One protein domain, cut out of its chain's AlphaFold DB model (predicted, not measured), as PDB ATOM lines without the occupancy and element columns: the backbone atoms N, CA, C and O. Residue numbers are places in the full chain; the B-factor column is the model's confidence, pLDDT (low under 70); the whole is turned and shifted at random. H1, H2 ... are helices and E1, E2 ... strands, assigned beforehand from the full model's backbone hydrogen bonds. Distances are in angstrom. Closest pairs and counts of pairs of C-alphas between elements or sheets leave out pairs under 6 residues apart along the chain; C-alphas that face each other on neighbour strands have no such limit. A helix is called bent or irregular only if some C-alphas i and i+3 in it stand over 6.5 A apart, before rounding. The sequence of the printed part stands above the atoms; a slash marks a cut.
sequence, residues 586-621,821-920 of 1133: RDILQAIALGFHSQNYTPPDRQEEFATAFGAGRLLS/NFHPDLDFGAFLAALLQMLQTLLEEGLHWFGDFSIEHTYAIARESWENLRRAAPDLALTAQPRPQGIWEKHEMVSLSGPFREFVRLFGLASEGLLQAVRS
ATOM      1  N   ARG A 586     -35.844 -13.701  -7.440       84.19
ATOM      2  CA  ARG A 586     -34.536 -13.628  -8.100       84.19
ATOM      3  C   ARG A 586     -34.367 -14.744  -9.126       84.19
ATOM      4  O   ARG A 586     -34.007 -14.450 -10.263       84.19
ATOM      5  N   ASP A 587     -34.631 -15.997  -8.746       83.06
ATOM      6  CA  ASP A 587     -34.395 -17.170  -9.601       83.06
ATOM      7  C   ASP A 587     -35.144 -17.055 -10.931       83.06
ATOM      8  O   ASP A 587     -34.598 -17.343 -11.999       83.06
ATOM      9  N   ILE A 588     -36.398 -16.595 -10.881       86.94
ATOM     10  CA  ILE A 588     -37.204 -16.433 -12.088       86.94
ATOM     11  C   ILE A 588     -36.762 -15.238 -12.935       86.94
ATOM     12  O   ILE A 588     -36.725 -15.354 -14.158       86.94
ATOM     13  N   LEU A 589     -36.376 -14.116 -12.322       88.00
ATOM     14  CA  LEU A 589     -35.845 -12.965 -13.054       88.00
ATOM     15  C   LEU A 589     -34.537 -13.314 -13.771       88.00
ATOM     16  O   LEU A 589     -34.366 -12.951 -14.935       88.00
ATOM     17  N   GLN A 590     -33.658 -14.077 -13.118       85.50
ATOM     18  CA  GLN A 590     -32.419 -14.580 -13.709       85.50
ATOM     19  C   GLN A 590     -32.702 -15.533 -14.875       85.50
ATOM     20  O   GLN A 590     -32.144 -15.360 -15.958       85.50
ATOM     21  N   ALA A 591     -33.610 -16.499 -14.698       86.31
ATOM     22  CA  ALA A 591     -34.002 -17.409 -15.773       86.31
ATOM     23  C   ALA A 591     -34.608 -16.660 -16.969       86.31
ATOM     24  O   ALA A 591     -34.347 -17.020 -18.122       86.31
ATOM     25  N   ILE A 592     -35.385 -15.600 -16.706       86.69
ATOM     26  CA  ILE A 592     -35.971 -14.791 -17.770       86.69
ATOM     27  C   ILE A 592     -34.894 -13.971 -18.490       86.69
ATOM     28  O   ILE A 592     -34.849 -14.007 -19.720       86.69
ATOM     29  N   ALA A 593     -33.996 -13.302 -17.765       85.75
ATOM     30  CA  ALA A 593     -32.889 -12.542 -18.348       85.75
ATOM     31  C   ALA A 593     -31.940 -13.424 -19.170       85.75
ATOM     32  O   ALA A 593     -31.533 -13.034 -20.260       85.75
ATOM     33  N   LEU A 594     -31.671 -14.653 -18.724       84.62
ATOM     34  CA  LEU A 594     -30.877 -15.624 -19.476       84.62
ATOM     35  C   LEU A 594     -31.559 -16.038 -20.793       84.62
ATOM     36  O   LEU A 594     -30.907 -16.201 -21.828       84.62
ATOM     37  N   GLY A 595     -32.892 -16.146 -20.776       85.12
ATOM     38  CA  GLY A 595     -33.715 -16.307 -21.976       85.12
ATOM     39  C   GLY A 595     -33.566 -15.146 -22.958       85.12
ATOM     40  O   GLY A 595     -33.470 -15.376 -24.162       85.12
ATOM     41  N   PHE A 596     -33.486 -13.915 -22.450       87.00
ATOM     42  CA  PHE A 596     -33.300 -12.713 -23.263       87.00
ATOM     43  C   PHE A 596     -31.880 -12.645 -23.838       87.00
ATOM     44  O   PHE A 596     -31.719 -12.482 -25.045       87.00
ATOM     45  N   HIS A 597     -30.859 -12.875 -23.009       85.88
ATOM     46  CA  HIS A 597     -29.458 -12.978 -23.422       85.88
ATOM     47  C   HIS A 597     -29.283 -13.963 -24.592       85.88
ATOM     48  O   HIS A 597     -28.676 -13.635 -25.615       85.88
ATOM     49  N   SER A 598     -29.909 -15.137 -24.469       86.19
ATOM     50  CA  SER A 598     -29.808 -16.245 -25.427       86.19
ATOM     51  C   SER A 598     -30.824 -16.188 -26.576       86.19
ATOM     52  O   SER A 598     -30.886 -17.118 -27.374       86.19
ATOM     53  N   GLN A 599     -31.602 -15.102 -26.691       87.62
ATOM     54  CA  GLN A 599     -32.565 -14.858 -27.781       87.62
ATOM     55  C   GLN A 599     -33.752 -15.843 -27.838       87.62
ATOM     56  O   GLN A 599     -34.418 -15.984 -28.868       87.62
ATOM     57  N   ASN A 600     -34.075 -16.490 -26.714       83.50
ATOM     58  CA  ASN A 600     -35.126 -17.512 -26.610       83.50
ATOM     59  C   ASN A 600     -36.558 -16.939 -26.638       83.50
ATOM     60  O   ASN A 600     -37.519 -17.702 -26.699       83.50
ATOM     61  N   TYR A 601     -36.720 -15.611 -26.629       86.25
ATOM     62  CA  TYR A 601     -38.015 -14.927 -26.771       86.25
ATOM     63  C   TYR A 601     -38.335 -14.547 -28.213       86.25
ATOM     64  O   TYR A 601     -38.909 -13.492 -28.478       86.25
ATOM     65  N   THR A 602     -37.979 -15.429 -29.143       86.62
ATOM     66  CA  THR A 602     -38.253 -15.246 -30.566       86.62
ATOM     67  C   THR A 602     -38.942 -16.483 -31.122       86.62
ATOM     68  O   THR A 602     -38.500 -17.596 -30.824       86.62
ATOM     69  N   PRO A 603     -39.977 -16.331 -31.966       85.31
ATOM     70  CA  PRO A 603     -40.503 -17.446 -32.739       85.31
ATOM     71  C   PRO A 603     -39.379 -18.140 -33.538       85.31
ATOM     72  O   PRO A 603     -38.530 -17.443 -34.105       85.31
ATOM     73  N   PRO A 604     -39.343 -19.487 -33.611       80.06
ATOM     74  CA  PRO A 604     -38.255 -20.223 -34.267       80.06
ATOM     75  C   PRO A 604     -37.999 -19.827 -35.728       80.06
ATOM     76  O   PRO A 604     -36.887 -19.971 -36.225       80.06
ATOM     77  N   ASP A 605     -39.021 -19.322 -36.418       85.31
ATOM     78  CA  ASP A 605     -38.994 -18.882 -37.812       85.31
ATOM     79  C   ASP A 605     -38.550 -17.419 -38.006       85.31
ATOM     80  O   ASP A 605     -38.386 -16.988 -39.145       85.31
ATOM     81  N   ARG A 606     -38.336 -16.654 -36.922       87.88
ATOM     82  CA  ARG A 606     -38.029 -15.209 -36.967       87.88
ATOM     83  C   ARG A 606     -36.832 -14.795 -36.105       87.88
ATOM     84  O   ARG A 606     -36.725 -13.630 -35.734       87.88
ATOM     85  N   GLN A 607     -35.916 -15.720 -35.797       83.31
ATOM     86  CA  GLN A 607     -34.757 -15.447 -34.928       83.31
ATOM     87  C   GLN A 607     -33.899 -14.252 -35.373       83.31
ATOM     88  O   GLN A 607     -33.428 -13.493 -34.532       83.31
ATOM     89  N   GLU A 608     -33.748 -14.034 -36.683       85.56
ATOM     90  CA  GLU A 608     -32.965 -12.915 -37.234       85.56
ATOM     91  C   GLU A 608     -33.532 -11.532 -36.859       85.56
ATOM     92  O   GLU A 608     -32.819 -10.533 -36.913       85.56
ATOM     93  N   GLU A 609     -34.803 -11.459 -36.452       89.75
ATOM     94  CA  GLU A 609     -35.478 -10.211 -36.100       89.75
ATOM     95  C   GLU A 609     -35.350  -9.827 -34.622       89.75
ATOM     96  O   GLU A 609     -35.841  -8.766 -34.237       89.75
ATOM     97  N   PHE A 610     -34.709 -10.656 -33.788       88.81
ATOM     98  CA  PHE A 610     -34.653 -10.465 -32.336       88.81
ATOM     99  C   PHE A 610     -34.218  -9.044 -31.947       88.81
ATOM    100  O   PHE A 610     -34.965  -8.320 -31.295       88.81
ATOM    101  N   ALA A 611     -33.050  -8.586 -32.405       87.50
ATOM    102  CA  ALA A 611     -32.539  -7.272 -32.016       87.50
ATOM    103  C   ALA A 611     -33.507  -6.134 -32.390       87.50
ATOM    104  O   ALA A 611     -33.814  -5.271 -31.569       87.50
ATOM    105  N   THR A 612     -34.052  -6.154 -33.609       87.19
ATOM    106  CA  THR A 612     -34.988  -5.127 -34.093       87.19
ATOM    107  C   THR A 612     -36.318  -5.154 -33.340       87.19
ATOM    108  O   THR A 612     -36.835  -4.097 -32.967       87.19
ATOM    109  N   ALA A 613     -36.861  -6.345 -33.082       86.94
ATOM    110  CA  ALA A 613     -38.133  -6.526 -32.390       86.94
ATOM    111  C   ALA A 613     -38.093  -5.983 -30.959       86.94
ATOM    112  O   ALA A 613     -39.017  -5.299 -30.525       86.94
ATOM    113  N   PHE A 614     -36.976  -6.202 -30.267       89.06
ATOM    114  CA  PHE A 614     -36.737  -5.692 -28.920       89.06
ATOM    115  C   PHE A 614     -36.141  -4.271 -28.916       89.06
ATOM    116  O   PHE A 614     -35.683  -3.790 -27.886       89.06
ATOM    117  N   GLY A 615     -36.181  -3.551 -30.046       82.38
ATOM    118  CA  GLY A 615     -35.954  -2.106 -30.089       82.38
ATOM    119  C   GLY A 615     -34.540  -1.637 -30.439       82.38
ATOM    120  O   GLY A 615     -34.277  -0.440 -30.303       82.38
ATOM    121  N   ALA A 616     -33.642  -2.497 -30.929       89.12
ATOM    122  CA  ALA A 616     -32.354  -2.059 -31.474       89.12
ATOM    123  C   ALA A 616     -32.552  -1.122 -32.683       89.12
ATOM    124  O   ALA A 616     -33.363  -1.383 -33.573       89.12
ATOM    125  N   GLY A 617     -31.838   0.004 -32.690       81.00
ATOM    126  CA  GLY A 617     -31.968   1.081 -33.675       81.00
ATOM    127  C   GLY A 617     -33.215   1.964 -33.512       81.00
ATOM    128  O   GLY A 617     -33.356   2.942 -34.248       81.00
ATOM    129  N   ARG A 618     -34.116   1.653 -32.564       87.00
ATOM    130  CA  ARG A 618     -35.364   2.400 -32.311       87.00
ATOM    131  C   ARG A 618     -35.443   2.953 -30.890       87.00
ATOM    132  O   ARG A 618     -35.594   4.156 -30.717       87.00
ATOM    133  N   LEU A 619     -35.383   2.070 -29.897       82.69
ATOM    134  CA  LEU A 619     -35.413   2.403 -28.470       82.69
ATOM    135  C   LEU A 619     -34.000   2.570 -27.919       82.69
ATOM    136  O   LEU A 619     -33.756   3.477 -27.131       82.69
ATOM    137  N   LEU A 620     -33.083   1.715 -28.371       87.12
ATOM    138  CA  LEU A 620     -31.666   1.720 -28.020       87.12
ATOM    139  C   LEU A 620     -30.832   1.767 -29.299       87.12
ATOM    140  O   LEU A 620     -31.271   1.265 -30.336       87.12
ATOM    141  N   SER A 621     -29.619   2.325 -29.252       88.62
ATOM    142  CA  SER A 621     -28.660   2.102 -30.343       88.62
ATOM    143  C   SER A 621     -28.294   0.611 -30.440       88.62
ATOM    144  O   SER A 621     -28.491  -0.142 -29.487       88.62
ATOM    145  N   ASN A 821     -29.902   7.100 -17.494       69.94
ATOM    146  CA  ASN A 821     -30.496   6.581 -16.264       69.94
ATOM    147  C   ASN A 821     -29.503   5.815 -15.385       69.94
ATOM    148  O   ASN A 821     -29.908   5.383 -14.314       69.94
ATOM    149  N   PHE A 822     -28.248   5.630 -15.813       78.25
ATOM    150  CA  PHE A 822     -27.191   4.995 -15.030       78.25
ATOM    151  C   PHE A 822     -26.051   5.993 -14.802       78.25
ATOM    152  O   PHE A 822     -25.458   6.507 -15.744       78.25
ATOM    153  N   HIS A 823     -25.748   6.281 -13.535       75.62
ATOM    154  CA  HIS A 823     -24.671   7.191 -13.137       75.62
ATOM    155  C   HIS A 823     -24.004   6.679 -11.850       75.62
ATOM    156  O   HIS A 823     -24.692   6.040 -11.046       75.62
ATOM    157  N   PRO A 824     -22.713   6.980 -11.607       66.25
ATOM    158  CA  PRO A 824     -21.984   6.618 -10.389       66.25
ATOM    159  C   PRO A 824     -22.680   6.876  -9.040       66.25
ATOM    160  O   PRO A 824     -22.343   6.222  -8.052       66.25
ATOM    161  N   ASP A 825     -23.664   7.772  -8.996       58.12
ATOM    162  CA  ASP A 825     -24.368   8.162  -7.769       58.12
ATOM    163  C   ASP A 825     -25.591   7.290  -7.440       58.12
ATOM    164  O   ASP A 825     -26.160   7.427  -6.358       58.12
ATOM    165  N   LEU A 826     -26.014   6.387  -8.335       54.03
ATOM    166  CA  LEU A 826     -27.147   5.504  -8.042       54.03
ATOM    167  C   LEU A 826     -26.816   4.547  -6.902       54.03
ATOM    168  O   LEU A 826     -25.788   3.863  -6.942       54.03
ATOM    169  N   ASP A 827     -27.736   4.439  -5.947       60.91
ATOM    170  CA  ASP A 827     -27.754   3.335  -4.998       60.91
ATOM    171  C   ASP A 827     -28.267   2.037  -5.646       60.91
ATOM    172  O   ASP A 827     -28.753   2.018  -6.781       60.91
ATOM    173  N   PHE A 828     -28.126   0.927  -4.921       65.38
ATOM    174  CA  PHE A 828     -28.493  -0.398  -5.413       65.38
ATOM    175  C   PHE A 828     -29.983  -0.511  -5.771       65.38
ATOM    176  O   PHE A 828     -30.320  -1.094  -6.800       65.38
ATOM    177  N   GLY A 829     -30.874   0.064  -4.958       63.69
ATOM    178  CA  GLY A 829     -32.318  -0.013  -5.186       63.69
ATOM    179  C   GLY A 829     -32.751   0.775  -6.423       63.69
ATOM    180  O   GLY A 829     -33.590   0.304  -7.195       63.69
ATOM    181  N   ALA A 830     -32.156   1.948  -6.639       60.00
ATOM    182  CA  ALA A 830     -32.374   2.778  -7.818       60.00
ATOM    183  C   ALA A 830     -31.772   2.146  -9.081       60.00
ATOM    184  O   ALA A 830     -32.441   2.106 -10.115       60.00
ATOM    185  N   PHE A 831     -30.559   1.588  -8.992       76.25
ATOM    186  CA  PHE A 831     -29.944   0.810 -10.071       76.25
ATOM    187  C   PHE A 831     -30.826  -0.376 -10.478       76.25
ATOM    188  O   PHE A 831     -31.152  -0.523 -11.656       76.25
ATOM    189  N   LEU A 832     -31.245  -1.192  -9.507       75.44
ATOM    190  CA  LEU A 832     -32.037  -2.392  -9.757       75.44
ATOM    191  C   LEU A 832     -33.398  -2.035 -10.362       75.44
ATOM    192  O   LEU A 832     -33.827  -2.667 -11.321       75.44
ATOM    193  N   ALA A 833     -34.053  -0.984  -9.862       73.75
ATOM    194  CA  ALA A 833     -35.311  -0.508 -10.429       73.75
ATOM    195  C   ALA A 833     -35.150  -0.018 -11.877       73.75
ATOM    196  O   ALA A 833     -35.972  -0.359 -12.725       73.75
ATOM    197  N   ALA A 834     -34.090   0.740 -12.175       75.12
ATOM    198  CA  ALA A 834     -33.810   1.221 -13.525       75.12
ATOM    199  C   ALA A 834     -33.517   0.066 -14.498       75.12
ATOM    200  O   ALA A 834     -34.033   0.052 -15.617       75.12
ATOM    201  N   LEU A 835     -32.742  -0.929 -14.058       83.88
ATOM    202  CA  LEU A 835     -32.427  -2.127 -14.832       83.88
ATOM    203  C   LEU A 835     -33.680  -2.963 -15.129       83.88
ATOM    204  O   LEU A 835     -33.929  -3.305 -16.284       83.88
ATOM    205  N   LEU A 836     -34.480  -3.272 -14.103       86.25
ATOM    206  CA  LEU A 836     -35.689  -4.086 -14.251       86.25
ATOM    207  C   LEU A 836     -36.736  -3.382 -15.120       86.25
ATOM    208  O   LEU A 836     -37.324  -4.016 -15.992       86.25
ATOM    209  N   GLN A 837     -36.916  -2.068 -14.961       83.69
ATOM    210  CA  GLN A 837     -37.825  -1.290 -15.807       83.69
ATOM    211  C   GLN A 837     -37.380  -1.284 -17.274       83.69
ATOM    212  O   GLN A 837     -38.213  -1.392 -18.177       83.69
ATOM    213  N   MET A 838     -36.075  -1.165 -17.528       87.25
ATOM    214  CA  MET A 838     -35.531  -1.241 -18.881       87.25
ATOM    215  C   MET A 838     -35.832  -2.607 -19.504       87.25
ATOM    216  O   MET A 838     -36.405  -2.656 -20.587       87.25
ATOM    217  N   LEU A 839     -35.538  -3.707 -18.803       89.06
ATOM    218  CA  LEU A 839     -35.808  -5.064 -19.291       89.06
ATOM    219  C   LEU A 839     -37.307  -5.330 -19.500       89.06
ATOM    220  O   LEU A 839     -37.676  -5.883 -20.533       89.06
ATOM    221  N   GLN A 840     -38.167  -4.878 -18.582       90.50
ATOM    222  CA  GLN A 840     -39.626  -4.950 -18.731       90.50
ATOM    223  C   GLN A 840     -40.079  -4.259 -20.025       90.50
ATOM    224  O   GLN A 840     -40.835  -4.837 -20.800       90.50
ATOM    225  N   THR A 841     -39.555  -3.061 -20.298       87.38
ATOM    226  CA  THR A 841     -39.887  -2.291 -21.509       87.38
ATOM    227  C   THR A 841     -39.461  -3.035 -22.778       87.38
ATOM    228  O   THR A 841     -40.224  -3.102 -23.739       87.38
ATOM    229  N   LEU A 842     -38.267  -3.643 -22.794       91.12
ATOM    230  CA  LEU A 842     -37.819  -4.436 -23.946       91.12
ATOM    231  C   LEU A 842     -38.723  -5.662 -24.153       91.12
ATOM    232  O   LEU A 842     -39.135  -5.933 -25.280       91.12
ATOM    233  N   LEU A 843     -39.073  -6.377 -23.080       91.75
ATOM    234  CA  LEU A 843     -39.957  -7.545 -23.138       91.75
ATOM    235  C   LEU A 843     -41.366  -7.200 -23.652       91.75
ATOM    236  O   LEU A 843     -41.913  -7.936 -24.475       91.75
ATOM    237  N   GLU A 844     -41.932  -6.072 -23.221       92.56
ATOM    238  CA  GLU A 844     -43.218  -5.556 -23.708       92.56
ATOM    239  C   GLU A 844     -43.177  -5.192 -25.196       92.56
ATOM    240  O   GLU A 844     -44.122  -5.475 -25.934       92.56
ATOM    241  N   GLU A 845     -42.069  -4.620 -25.661       90.94
ATOM    242  CA  GLU A 845     -41.873  -4.263 -27.067       90.94
ATOM    243  C   GLU A 845     -41.710  -5.500 -27.951       90.94
ATOM    244  O   GLU A 845     -42.319  -5.576 -29.021       90.94
ATOM    245  N   GLY A 846     -40.998  -6.521 -27.468       90.75
ATOM    246  CA  GLY A 846     -40.964  -7.830 -28.114       90.75
ATOM    247  C   GLY A 846     -42.355  -8.463 -28.212       90.75
ATOM    248  O   GLY A 846     -42.717  -8.993 -29.263       90.75
ATOM    249  N   LEU A 847     -43.169  -8.364 -27.152       92.69
ATOM    250  CA  LEU A 847     -44.548  -8.867 -27.148       92.69
ATOM    251  C   LEU A 847     -45.436  -8.086 -28.123       92.69
ATOM    252  O   LEU A 847     -46.273  -8.675 -28.805       92.69
ATOM    253  N   HIS A 848     -45.242  -6.772 -28.223       91.94
ATOM    254  CA  HIS A 848     -45.939  -5.942 -29.197       91.94
ATOM    255  C   HIS A 848     -45.562  -6.312 -30.641       91.94
ATOM    256  O   HIS A 848     -46.438  -6.387 -31.502       91.94
ATOM    257  N   TRP A 849     -44.277  -6.575 -30.901       92.06
ATOM    258  CA  TRP A 849     -43.760  -6.886 -32.235       92.06
ATOM    259  C   TRP A 849     -44.132  -8.287 -32.725       92.06
ATOM    260  O   TRP A 849     -44.622  -8.454 -33.845       92.06
ATOM    261  N   PHE A 850     -43.880  -9.312 -31.907       90.00
ATOM    262  CA  PHE A 850     -44.130 -10.706 -32.280       90.00
ATOM    263  C   PHE A 850     -45.572 -11.149 -32.020       90.00
ATOM    264  O   PHE A 850     -46.020 -12.131 -32.614       90.00
ATOM    265  N   GLY A 851     -46.311 -10.425 -31.176       86.31
ATOM    266  CA  GLY A 851     -47.563 -10.914 -30.616       86.31
ATOM    267  C   GLY A 851     -47.323 -12.036 -29.606       86.31
ATOM    268  O   GLY A 851     -46.193 -12.355 -29.238       86.31
ATOM    269  N   ASP A 852     -48.405 -12.645 -29.137       91.25
ATOM    270  CA  ASP A 852     -48.319 -13.730 -28.163       91.25
ATOM    271  C   ASP A 852     -48.078 -15.083 -28.853       91.25
ATOM    272  O   ASP A 852     -48.836 -15.479 -29.742       91.25
ATOM    273  N   PHE A 853     -47.038 -15.803 -28.431       90.38
ATOM    274  CA  PHE A 853     -46.661 -17.127 -28.937       90.38
ATOM    275  C   PHE A 853     -46.251 -18.047 -27.783       90.38
ATOM    276  O   PHE A 853     -45.990 -17.584 -26.676       90.38
ATOM    277  N   SER A 854     -46.214 -19.359 -28.016       88.75
ATOM    278  CA  SER A 854     -45.862 -20.320 -26.966       88.75
ATOM    279  C   SER A 854     -44.349 -20.494 -26.859       88.75
ATOM    280  O   SER A 854     -43.690 -20.779 -27.856       88.75
ATOM    281  N   ILE A 855     -43.821 -20.381 -25.644       87.62
ATOM    282  CA  ILE A 855     -42.433 -20.692 -25.308       87.62
ATOM    283  C   ILE A 855     -42.375 -22.128 -24.796       87.62
ATOM    284  O   ILE A 855     -43.043 -22.486 -23.818       87.62
ATOM    285  N   GLU A 856     -41.571 -22.943 -25.473       79.50
ATOM    286  CA  GLU A 856     -41.299 -24.330 -25.114       79.50
ATOM    287  C   GLU A 856     -39.993 -24.381 -24.314       79.50
ATOM    288  O   GLU A 856     -38.909 -24.254 -24.869       79.50
ATOM    289  N   HIS A 857     -40.126 -24.566 -22.999       75.19
ATOM    290  CA  HIS A 857     -39.044 -24.662 -22.011       75.19
ATOM    291  C   HIS A 857     -38.176 -23.405 -21.828       75.19
ATOM    292  O   HIS A 857     -37.303 -23.081 -22.627       75.19
ATOM    293  N   THR A 858     -38.315 -22.754 -20.675       77.12
ATOM    294  CA  THR A 858     -37.333 -21.773 -20.201       77.12
ATOM    295  C   THR A 858     -36.101 -22.436 -19.593       77.12
ATOM    296  O   THR A 858     -36.074 -23.641 -19.304       77.12
ATOM    297  N   TYR A 859     -35.104 -21.603 -19.290       79.81
ATOM    298  CA  TYR A 859     -34.070 -21.952 -18.326       79.81
ATOM    299  C   TYR A 859     -34.691 -22.426 -17.010       79.81
ATOM    300  O   TYR A 859     -35.768 -21.972 -16.607       79.81
ATOM    301  N   ALA A 860     -34.035 -23.416 -16.407       81.88
ATOM    302  CA  ALA A 860     -34.582 -24.140 -15.275       81.88
ATOM    303  C   ALA A 860     -34.390 -23.357 -13.973       81.88
ATOM    304  O   ALA A 860     -33.313 -22.819 -13.731       81.88
ATOM    305  N   ILE A 861     -35.416 -23.357 -13.127       85.81
ATOM    306  CA  ILE A 861     -35.390 -22.810 -11.766       85.81
ATOM    307  C   ILE A 861     -35.589 -23.935 -10.750       85.81
ATOM    308  O   ILE A 861     -36.079 -25.013 -11.103       85.81
ATOM    309  N   ALA A 862     -35.235 -23.700  -9.486       85.31
ATOM    310  CA  ALA A 862     -35.507 -24.665  -8.429       85.31
ATOM    311  C   ALA A 862     -37.019 -24.925  -8.316       85.31
ATOM    312  O   ALA A 862     -37.839 -24.003  -8.376       85.31
ATOM    313  N   ARG A 863     -37.401 -26.194  -8.133       83.88
ATOM    314  CA  ARG A 863     -38.805 -26.597  -7.968       83.88
ATOM    315  C   ARG A 863     -39.477 -25.860  -6.812       83.88
ATOM    316  O   ARG A 863     -40.625 -25.446  -6.932       83.88
ATOM    317  N   GLU A 864     -38.752 -25.677  -5.719       83.25
ATOM    318  CA  GLU A 864     -39.231 -24.964  -4.537       83.25
ATOM    319  C   GLU A 864     -39.511 -23.484  -4.835       83.25
ATOM    320  O   GLU A 864     -40.575 -22.973  -4.482       83.25
ATOM    321  N   SER A 865     -38.625 -22.821  -5.588       85.38
ATOM    322  CA  SER A 865     -38.838 -21.456  -6.078       85.38
ATOM    323  C   SER A 865     -40.107 -21.374  -6.926       85.38
ATOM    324  O   SER A 865     -40.951 -20.518  -6.680       85.38
ATOM    325  N   TRP A 866     -40.326 -22.319  -7.846       87.81
ATOM    326  CA  TRP A 866     -41.573 -22.383  -8.617       87.81
ATOM    327  C   TRP A 866     -42.821 -22.563  -7.738       87.81
ATOM    328  O   TRP A 866     -43.837 -21.901  -7.954       87.81
ATOM    329  N   GLU A 867     -42.771 -23.435  -6.732       85.50
ATOM    330  CA  GLU A 867     -43.897 -23.656  -5.820       85.50
ATOM    331  C   GLU A 867     -44.222 -22.408  -4.984       85.50
ATOM    332  O   GLU A 867     -45.400 -22.116  -4.759       85.50
ATOM    333  N   ASN A 868     -43.205 -21.645  -4.576       81.38
ATOM    334  CA  ASN A 868     -43.372 -20.369  -3.879       81.38
ATOM    335  C   ASN A 868     -43.969 -19.292  -4.802       81.38
ATOM    336  O   ASN A 868     -44.939 -18.630  -4.428       81.38
ATOM    337  N   LEU A 869     -43.474 -19.179  -6.039       82.31
ATOM    338  CA  LEU A 869     -43.997 -18.250  -7.050       82.31
ATOM    339  C   LEU A 869     -45.460 -18.544  -7.393       82.31
ATOM    340  O   LEU A 869     -46.287 -17.637  -7.457       82.31
ATOM    341  N   ARG A 870     -45.814 -19.824  -7.552       82.69
ATOM    342  CA  ARG A 870     -47.188 -20.250  -7.841       82.69
ATOM    343  C   ARG A 870     -48.146 -19.950  -6.688       82.69
ATOM    344  O   ARG A 870     -49.317 -19.672  -6.932       82.69
ATOM    345  N   ARG A 871     -47.674 -20.008  -5.438       81.25
ATOM    346  CA  ARG A 871     -48.464 -19.574  -4.275       81.25
ATOM    347  C   ARG A 871     -48.698 -18.063  -4.292       81.25
ATOM    348  O   ARG A 871     -49.809 -17.640  -3.991       81.25
ATOM    349  N   ALA A 872     -47.690 -17.278  -4.672       71.62
ATOM    350  CA  ALA A 872     -47.793 -15.823  -4.759       71.62
ATOM    351  C   ALA A 872     -48.643 -15.340  -5.952       71.62
ATOM    352  O   ALA A 872     -49.306 -14.311  -5.860       71.62
ATOM    353  N   ALA A 873     -48.660 -16.091  -7.057       78.62
ATOM    354  CA  ALA A 873     -49.392 -15.757  -8.275       78.62
ATOM    355  C   ALA A 873     -50.124 -16.995  -8.845       78.62
ATOM    356  O   ALA A 873     -49.679 -17.591  -9.831       78.62
ATOM    357  N   PRO A 874     -51.264 -17.398  -8.244       79.81
ATOM    358  CA  PRO A 874     -51.967 -18.633  -8.605       79.81
ATOM    359  C   PRO A 874     -52.601 -18.601 -10.004       79.81
ATOM    360  O   PRO A 874     -52.835 -19.657 -10.591       79.81
ATOM    361  N   ASP A 875     -52.835 -17.404 -10.546       83.00
ATOM    362  CA  ASP A 875     -53.520 -17.178 -11.824       83.00
ATOM    363  C   ASP A 875     -52.567 -17.131 -13.034       83.00
ATOM    364  O   ASP A 875     -52.947 -16.654 -14.106       83.00
ATOM    365  N   LEU A 876     -51.305 -17.542 -12.881       84.12
ATOM    366  CA  LEU A 876     -50.357 -17.624 -13.995       84.12
ATOM    367  C   LEU A 876     -50.649 -18.852 -14.860       84.12
ATOM    368  O   LEU A 876     -50.633 -19.987 -14.379       84.12
ATOM    369  N   ALA A 877     -50.849 -18.640 -16.160       86.31
ATOM    370  CA  ALA A 877     -51.112 -19.719 -17.115       86.31
ATOM    371  C   ALA A 877     -49.810 -20.363 -17.642       86.31
ATOM    372  O   ALA A 877     -49.618 -20.513 -18.849       86.31
ATOM    373  N   LEU A 878     -48.912 -20.743 -16.726       88.88
ATOM    374  CA  LEU A 878     -47.634 -21.397 -17.018       88.88
ATOM    375  C   LEU A 878     -47.611 -22.832 -16.481       88.88
ATOM    376  O   LEU A 878     -48.186 -23.150 -15.441       88.88
ATOM    377  N   THR A 879     -46.908 -23.706 -17.192       87.94
ATOM    378  CA  THR A 879     -46.711 -25.111 -16.821       87.94
ATOM    379  C   THR A 879     -45.247 -25.371 -16.508       87.94
ATOM    380  O   THR A 879     -44.373 -24.870 -17.206       87.94
ATOM    381  N   ALA A 880     -44.973 -26.151 -15.463       88.06
ATOM    382  CA  ALA A 880     -43.619 -26.535 -15.079       88.06
ATOM    383  C   ALA A 880     -43.377 -28.005 -15.417       88.06
ATOM    384  O   ALA A 880     -44.188 -28.866 -15.063       88.06
ATOM    385  N   GLN A 881     -42.262 -28.291 -16.081       86.62
ATOM    386  CA  GLN A 881     -41.836 -29.645 -16.412       86.62
ATOM    387  C   GLN A 881     -40.495 -29.952 -15.734       86.62
ATOM    388  O   GLN A 881     -39.584 -29.123 -15.800       86.62
ATOM    389  N   PRO A 882     -40.353 -31.115 -15.075       82.19
ATOM    390  CA  PRO A 882     -39.111 -31.489 -14.411       82.19
ATOM    391  C   PRO A 882     -37.986 -31.714 -15.425       82.19
ATOM    392  O   PRO A 882     -38.200 -32.292 -16.495       82.19
ATOM    393  N   ARG A 883     -36.775 -31.282 -15.067       79.56
ATOM    394  CA  ARG A 883     -35.551 -31.484 -15.850       79.56
ATOM    395  C   ARG A 883     -34.675 -32.566 -15.192       79.56
ATOM    396  O   ARG A 883     -34.659 -32.657 -13.967       79.56
ATOM    397  N   PRO A 884     -33.929 -33.387 -15.961       63.84
ATOM    398  CA  PRO A 884     -32.965 -34.327 -15.387       63.84
ATOM    399  C   PRO A 884     -31.888 -33.593 -14.572       63.84
ATOM    400  O   PRO A 884     -31.225 -32.708 -15.111       63.84
ATOM    401  N   GLN A 885     -31.717 -33.980 -13.305       59.88
ATOM    402  CA  GLN A 885     -30.782 -33.355 -12.363       59.88
ATOM    403  C   GLN A 885     -29.322 -33.665 -12.736       59.88
ATOM    404  O   GLN A 885     -28.945 -34.825 -12.927       59.88
ATOM    405  N   GLY A 886     -28.495 -32.626 -12.847       60.84
ATOM    406  CA  GLY A 886     -27.054 -32.751 -13.072       60.84
ATOM    407  C   GLY A 886     -26.301 -33.233 -11.825       60.84
ATOM    408  O   GLY A 886     -26.737 -33.017 -10.701       60.84
ATOM    409  N   ILE A 887     -25.119 -33.837 -12.010       48.69
ATOM    410  CA  ILE A 887     -24.272 -34.392 -10.923       48.69
ATOM    411  C   ILE A 887     -23.899 -33.337  -9.855       48.69
ATOM    412  O   ILE A 887     -23.575 -33.685  -8.723       48.69
ATOM    413  N   TRP A 888     -23.969 -32.052 -10.205       43.66
ATOM    414  CA  TRP A 888     -23.577 -30.918  -9.363       43.66
ATOM    415  C   TRP A 888     -24.766 -30.103  -8.827       43.66
ATOM    416  O   TRP A 888     -24.562 -29.141  -8.088       43.66
ATOM    417  N   GLU A 889     -26.004 -30.465  -9.178       55.62
ATOM    418  CA  GLU A 889     -27.208 -29.722  -8.792       55.62
ATOM    419  C   GLU A 889     -27.760 -30.250  -7.463       55.62
ATOM    420  O   GLU A 889     -28.129 -31.417  -7.346       55.62
ATOM    421  N   LYS A 890     -27.830 -29.386  -6.441       58.59
ATOM    422  CA  LYS A 890     -28.292 -29.758  -5.089       58.59
ATOM    423  C   LYS A 890     -29.823 -29.877  -4.962       58.59
ATOM    424  O   LYS A 890     -30.288 -30.487  -4.005       58.59
ATOM    425  N   HIS A 891     -30.589 -29.334  -5.915       68.25
ATOM    426  CA  HIS A 891     -32.055 -29.250  -5.870       68.25
ATOM    427  C   HIS A 891     -32.702 -29.813  -7.145       68.25
ATOM    428  O   HIS A 891     -32.074 -29.859  -8.201       68.25
ATOM    429  N   GLU A 892     -33.971 -30.223  -7.046       80.62
ATOM    430  CA  GLU A 892     -34.782 -30.616  -8.204       80.62
ATOM    431  C   GLU A 892     -35.146 -29.372  -9.032       80.62
ATOM    432  O   GLU A 892     -35.623 -28.376  -8.483       80.62
ATOM    433  N   MET A 893     -34.930 -29.427 -10.348       83.50
ATOM    434  CA  MET A 893     -35.076 -28.280 -11.250       83.50
ATOM    435  C   MET A 893     -36.282 -28.445 -12.185       83.50
ATOM    436  O   MET A 893     -36.564 -29.544 -12.672       83.50
ATOM    437  N   VAL A 894     -36.971 -27.342 -12.485       87.38
ATOM    438  CA  VAL A 894     -38.118 -27.296 -13.406       87.38
ATOM    439  C   VAL A 894     -37.931 -26.231 -14.484       87.38
ATOM    440  O   VAL A 894     -37.452 -25.135 -14.205       87.38
ATOM    441  N   SER A 895     -38.346 -26.534 -15.713       87.38
ATOM    442  CA  SER A 895     -38.445 -25.569 -16.818       87.38
ATOM    443  C   SER A 895     -39.898 -25.153 -17.019       87.38
ATOM    444  O   SER A 895     -40.795 -25.997 -16.967       87.38
ATOM    445  N   LEU A 896     -40.136 -23.866 -17.271       89.62
ATOM    446  CA  LEU A 896     -41.479 -23.328 -17.468       89.62
ATOM    447  C   LEU A 896     -41.851 -23.314 -18.953       89.62
ATOM    448  O   LEU A 896     -40.993 -23.227 -19.828       89.62
ATOM    449  N   SER A 897     -43.135 -23.438 -19.266       90.56
ATOM    450  CA  SER A 897     -43.669 -23.381 -20.631       90.56
ATOM    451  C   SER A 897     -45.056 -22.753 -20.633       90.56
ATOM    452  O   SER A 897     -45.850 -22.997 -19.719       90.56
ATOM    453  N   GLY A 898     -45.354 -21.961 -21.657       91.00
ATOM    454  CA  GLY A 898     -46.615 -21.231 -21.769       91.00
ATOM    455  C   GLY A 898     -46.531 -20.049 -22.736       91.00
ATOM    456  O   GLY A 898     -45.530 -19.901 -23.439       91.00
ATOM    457  N   PRO A 899     -47.576 -19.214 -22.809       92.31
ATOM    458  CA  PRO A 899     -47.611 -18.075 -23.720       92.31
ATOM    459  C   PRO A 899     -46.653 -16.958 -23.271       92.31
ATOM    460  O   PRO A 899     -46.527 -16.682 -22.076       92.31
ATOM    461  N   PHE A 900     -45.999 -16.294 -24.226       92.00
ATOM    462  CA  PHE A 900     -45.002 -15.248 -23.988       92.00
ATOM    463  C   PHE A 900     -45.547 -14.114 -23.116       92.00
ATOM    464  O   PHE A 900     -44.856 -13.664 -22.201       92.00
ATOM    465  N   ARG A 901     -46.819 -13.731 -23.288       92.31
ATOM    466  CA  ARG A 901     -47.470 -12.721 -22.436       92.31
ATOM    467  C   ARG A 901     -47.434 -13.058 -20.940       92.31
ATOM    468  O   ARG A 901     -47.352 -12.152 -20.118       92.31
ATOM    469  N   GLU A 902     -47.481 -14.341 -20.570       91.62
ATOM    470  CA  GLU A 902     -47.424 -14.757 -19.162       91.62
ATOM    471  C   GLU A 902     -45.995 -14.704 -18.617       91.62
ATOM    472  O   GLU A 902     -45.821 -14.471 -17.427       91.62
ATOM    473  N   PHE A 903     -44.973 -14.837 -19.469       90.56
ATOM    474  CA  PHE A 903     -43.581 -14.595 -19.079       90.56
ATOM    475  C   PHE A 903     -43.296 -13.106 -18.874       90.56
ATOM    476  O   PHE A 903     -42.652 -12.756 -17.891       90.56
ATOM    477  N   VAL A 904     -43.836 -12.227 -19.726       90.69
ATOM    478  CA  VAL A 904     -43.763 -10.765 -19.523       90.69
ATOM    479  C   VAL A 904     -44.489 -10.362 -18.234       90.69
ATOM    480  O   VAL A 904     -43.961  -9.595 -17.431       90.69
ATOM    481  N   ARG A 905     -45.673 -10.937 -17.979       89.94
ATOM    482  CA  ARG A 905     -46.420 -10.730 -16.728       89.94
ATOM    483  C   ARG A 905     -45.661 -11.249 -15.505       89.94
ATOM    484  O   ARG A 905     -45.618 -10.566 -14.485       89.94
ATOM    485  N   LEU A 906     -45.066 -12.438 -15.594       89.44
ATOM    486  CA  LEU A 906     -44.262 -13.021 -14.520       89.44
ATOM    487  C   LEU A 906     -43.001 -12.192 -14.247       89.44
ATOM    488  O   LEU A 906     -42.668 -12.004 -13.083       89.44
ATOM    489  N   PHE A 907     -42.345 -11.651 -15.278       90.12
ATOM    490  CA  PHE A 907     -41.211 -10.740 -15.102       90.12
ATOM    491  C   PHE A 907     -41.621  -9.466 -14.358       90.12
ATOM    492  O   PHE A 907     -40.918  -9.060 -13.435       90.12
ATOM    493  N   GLY A 908     -42.776  -8.877 -14.686       83.00
ATOM    494  CA  GLY A 908     -43.317  -7.717 -13.971       83.00
ATOM    495  C   GLY A 908     -43.610  -8.021 -12.499       83.00
ATOM    496  O   GLY A 908     -43.105  -7.334 -11.614       83.00
ATOM    497  N   LEU A 909     -44.337  -9.111 -12.225       83.50
ATOM    498  CA  LEU A 909     -44.641  -9.556 -10.857       83.50
ATOM    499  C   LEU A 909     -43.377  -9.865 -10.049       83.50
ATOM    500  O   LEU A 909     -43.281  -9.502  -8.880       83.50
ATOM    501  N   ALA A 910     -42.398 -10.518 -10.672       85.69
ATOM    502  CA  ALA A 910     -41.138 -10.834 -10.026       85.69
ATOM    503  C   ALA A 910     -40.272  -9.595  -9.810       85.69
ATOM    504  O   ALA A 910     -39.616  -9.497  -8.778       85.69
ATOM    505  N   SER A 911     -40.308  -8.629 -10.729       82.88
ATOM    506  CA  SER A 911     -39.631  -7.342 -10.572       82.88
ATOM    507  C   SER A 911     -40.218  -6.562  -9.403       82.88
ATOM    508  O   SER A 911     -39.469  -6.055  -8.573       82.88
ATOM    509  N   GLU A 912     -41.545  -6.512  -9.288       76.50
ATOM    510  CA  GLU A 912     -42.237  -5.888  -8.160       76.50
ATOM    511  C   GLU A 912     -41.950  -6.614  -6.846       76.50
ATOM    512  O   GLU A 912     -41.573  -5.966  -5.875       76.50
ATOM    513  N   GLY A 913     -42.063  -7.944  -6.822       72.50
ATOM    514  CA  GLY A 913     -41.809  -8.764  -5.637       72.50
ATOM    515  C   GLY A 913     -40.356  -8.702  -5.167       72.50
ATOM    516  O   GLY A 913     -40.101  -8.578  -3.971       72.50
ATOM    517  N   LEU A 914     -39.395  -8.712  -6.096       75.44
ATOM    518  CA  LEU A 914     -37.978  -8.547  -5.788       75.44
ATOM    519  C   LEU A 914     -37.675  -7.125  -5.322       75.44
ATOM    520  O   LEU A 914     -36.997  -6.955  -4.315       75.44
ATOM    521  N   LEU A 915     -38.182  -6.096  -6.008       69.88
ATOM    522  CA  LEU A 915     -38.018  -4.713  -5.563       69.88
ATOM    523  C   LEU A 915     -38.682  -4.499  -4.210       69.88
ATOM    524  O   LEU A 915     -38.136  -3.761  -3.412       69.88
ATOM    525  N   GLN A 916     -39.812  -5.143  -3.928       63.66
ATOM    526  CA  GLN A 916     -40.463  -5.112  -2.626       63.66
ATOM    527  C   GLN A 916     -39.630  -5.827  -1.565       63.66
ATOM    528  O   GLN A 916     -39.525  -5.288  -0.478       63.66
ATOM    529  N   ALA A 917     -39.003  -6.965  -1.871       61.69
ATOM    530  CA  ALA A 917     -38.114  -7.678  -0.952       61.69
ATOM    531  C   ALA A 917     -36.774  -6.952  -0.711       61.69
ATOM    532  O   ALA A 917     -36.193  -7.009   0.370       61.69
ATOM    533  N   VAL A 918     -36.279  -6.239  -1.725       57.28
ATOM    534  CA  VAL A 918     -35.127  -5.335  -1.620       57.28
ATOM    535  C   VAL A 918     -35.520  -4.044  -0.893       57.28
ATOM    536  O   VAL A 918     -34.686  -3.441  -0.222       57.28
ATOM    537  N   ARG A 919     -36.788  -3.618  -0.999       51.78
ATOM    538  CA  ARG A 919     -37.318  -2.404  -0.360       51.78
ATOM    539  C   ARG A 919     -37.808  -2.630   1.067       51.78
ATOM    540  O   ARG A 919     -37.603  -1.708   1.835       51.78
ATOM    541  N   SER A 920     -38.357  -3.797   1.433       37.88
ATOM    542  CA  SER A 920     -38.882  -4.150   2.768       37.88
ATOM    543  C   SER A 920     -37.865  -3.770   3.853       37.88
ATOM    544  O   SER A 920     -36.875  -4.474   4.051       37.88
TER     545      SER A 920
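Overview. This is residues 586 to 621 and 821 to 920 of the 1133 residues of the protein "VWFA domain-containing protein" of Chloroflexi bacterium (UniProt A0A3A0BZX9). Two long helices, H3 and H5, lie side by side and run opposite ways; H1 packs at a steep tilt on H5, and short H2 packs at one end of H3. Beyond H5, on the side away from H3, a small hairpin of strands E1 and E2 has H4 next to it, and E2 runs straight into H5. The printed part has 136 residues with five named helices and two named strands, in the order H1, H2, H3, H4, E1, E2, H5; the sheet order is E1 - E2, antiparallel, and the class is mostly helix. It is compact, with a radius of gyration of the C-alphas of 15.6 A, and spans 42 by 40 by 32 A.

Arrangement. E1, residues 879 to 882, and E2, residues 893 to 899, form a hairpin, antiparallel at 152 degrees between their directions; N 879 and O 897 are 2.8 A apart and N 895 and O 881 2.9 A, both within hydrogen-bond range. Short pairings join residues 854 to 855 with 898 to 899 of E2, and 861 to 862 with 893 to 894, both antiparallel. The closest C-alphas of H4, residues 863 to 872, and E2 are those of Arg 863 and Met 893, 5.2 A apart. H5, residues 900 to 919, follows E2 by a tight link, and H4 and H5 are near each other, with 7 pairs of C-alphas within 10 A. H5 and H3, residues 828 to 850, touch at a shallow tilt of 8 degrees, opposite ways, closest at the C-alphas of Val 904 and Leu 843, 6.2 A. H1, residues 586 to 597, touches H5 at a steep tilt of 47 degrees, opposite ways, closest at the C-alphas of Leu 589 and Phe 907, 6.2 A. H2, residues 607 to 613, touches H3 at a steep tilt of 61 degrees, opposite ways, closest at the C-alphas of Ala 613 and Gly 846, 5.3 A; H3 touches H2 with its residues 845 to 850 alone. H2 and H5 are apart. Every O i to N i+4 pair is within hydrogen-bond range in H1, H3, H4 and H5; in H2 1 of 3 is, beside 3 of 4 O i to N i+3 pairs.

Along the chain. E2 measures 20.4 A from first to last C-alpha, H3 32.8 A, H5 28.0 A and H1 16.2 A. H1 begins at C-alpha 586, (-34.536, -13.628, -8.100), and H5 ends at C-alpha 919, (-37.318, -2.404, -0.360). H2 is irregular: C-alphas 608 and 611 are 7.7 A apart.

Size, cuts and confidence. The C-alphas farthest apart are those of Asp 825 and Pro 884, 44.0 A. Residues 622 to 820 are not printed; C-alphas 621 and 821 are 14.9 A apart across the cut. The link from H3 to H4, 12 residues, is long. The mean pLDDT of the printed part is 81.1; residue 821 and residues 824 to 830, 884 to 891 and 915 to 920 are under 70.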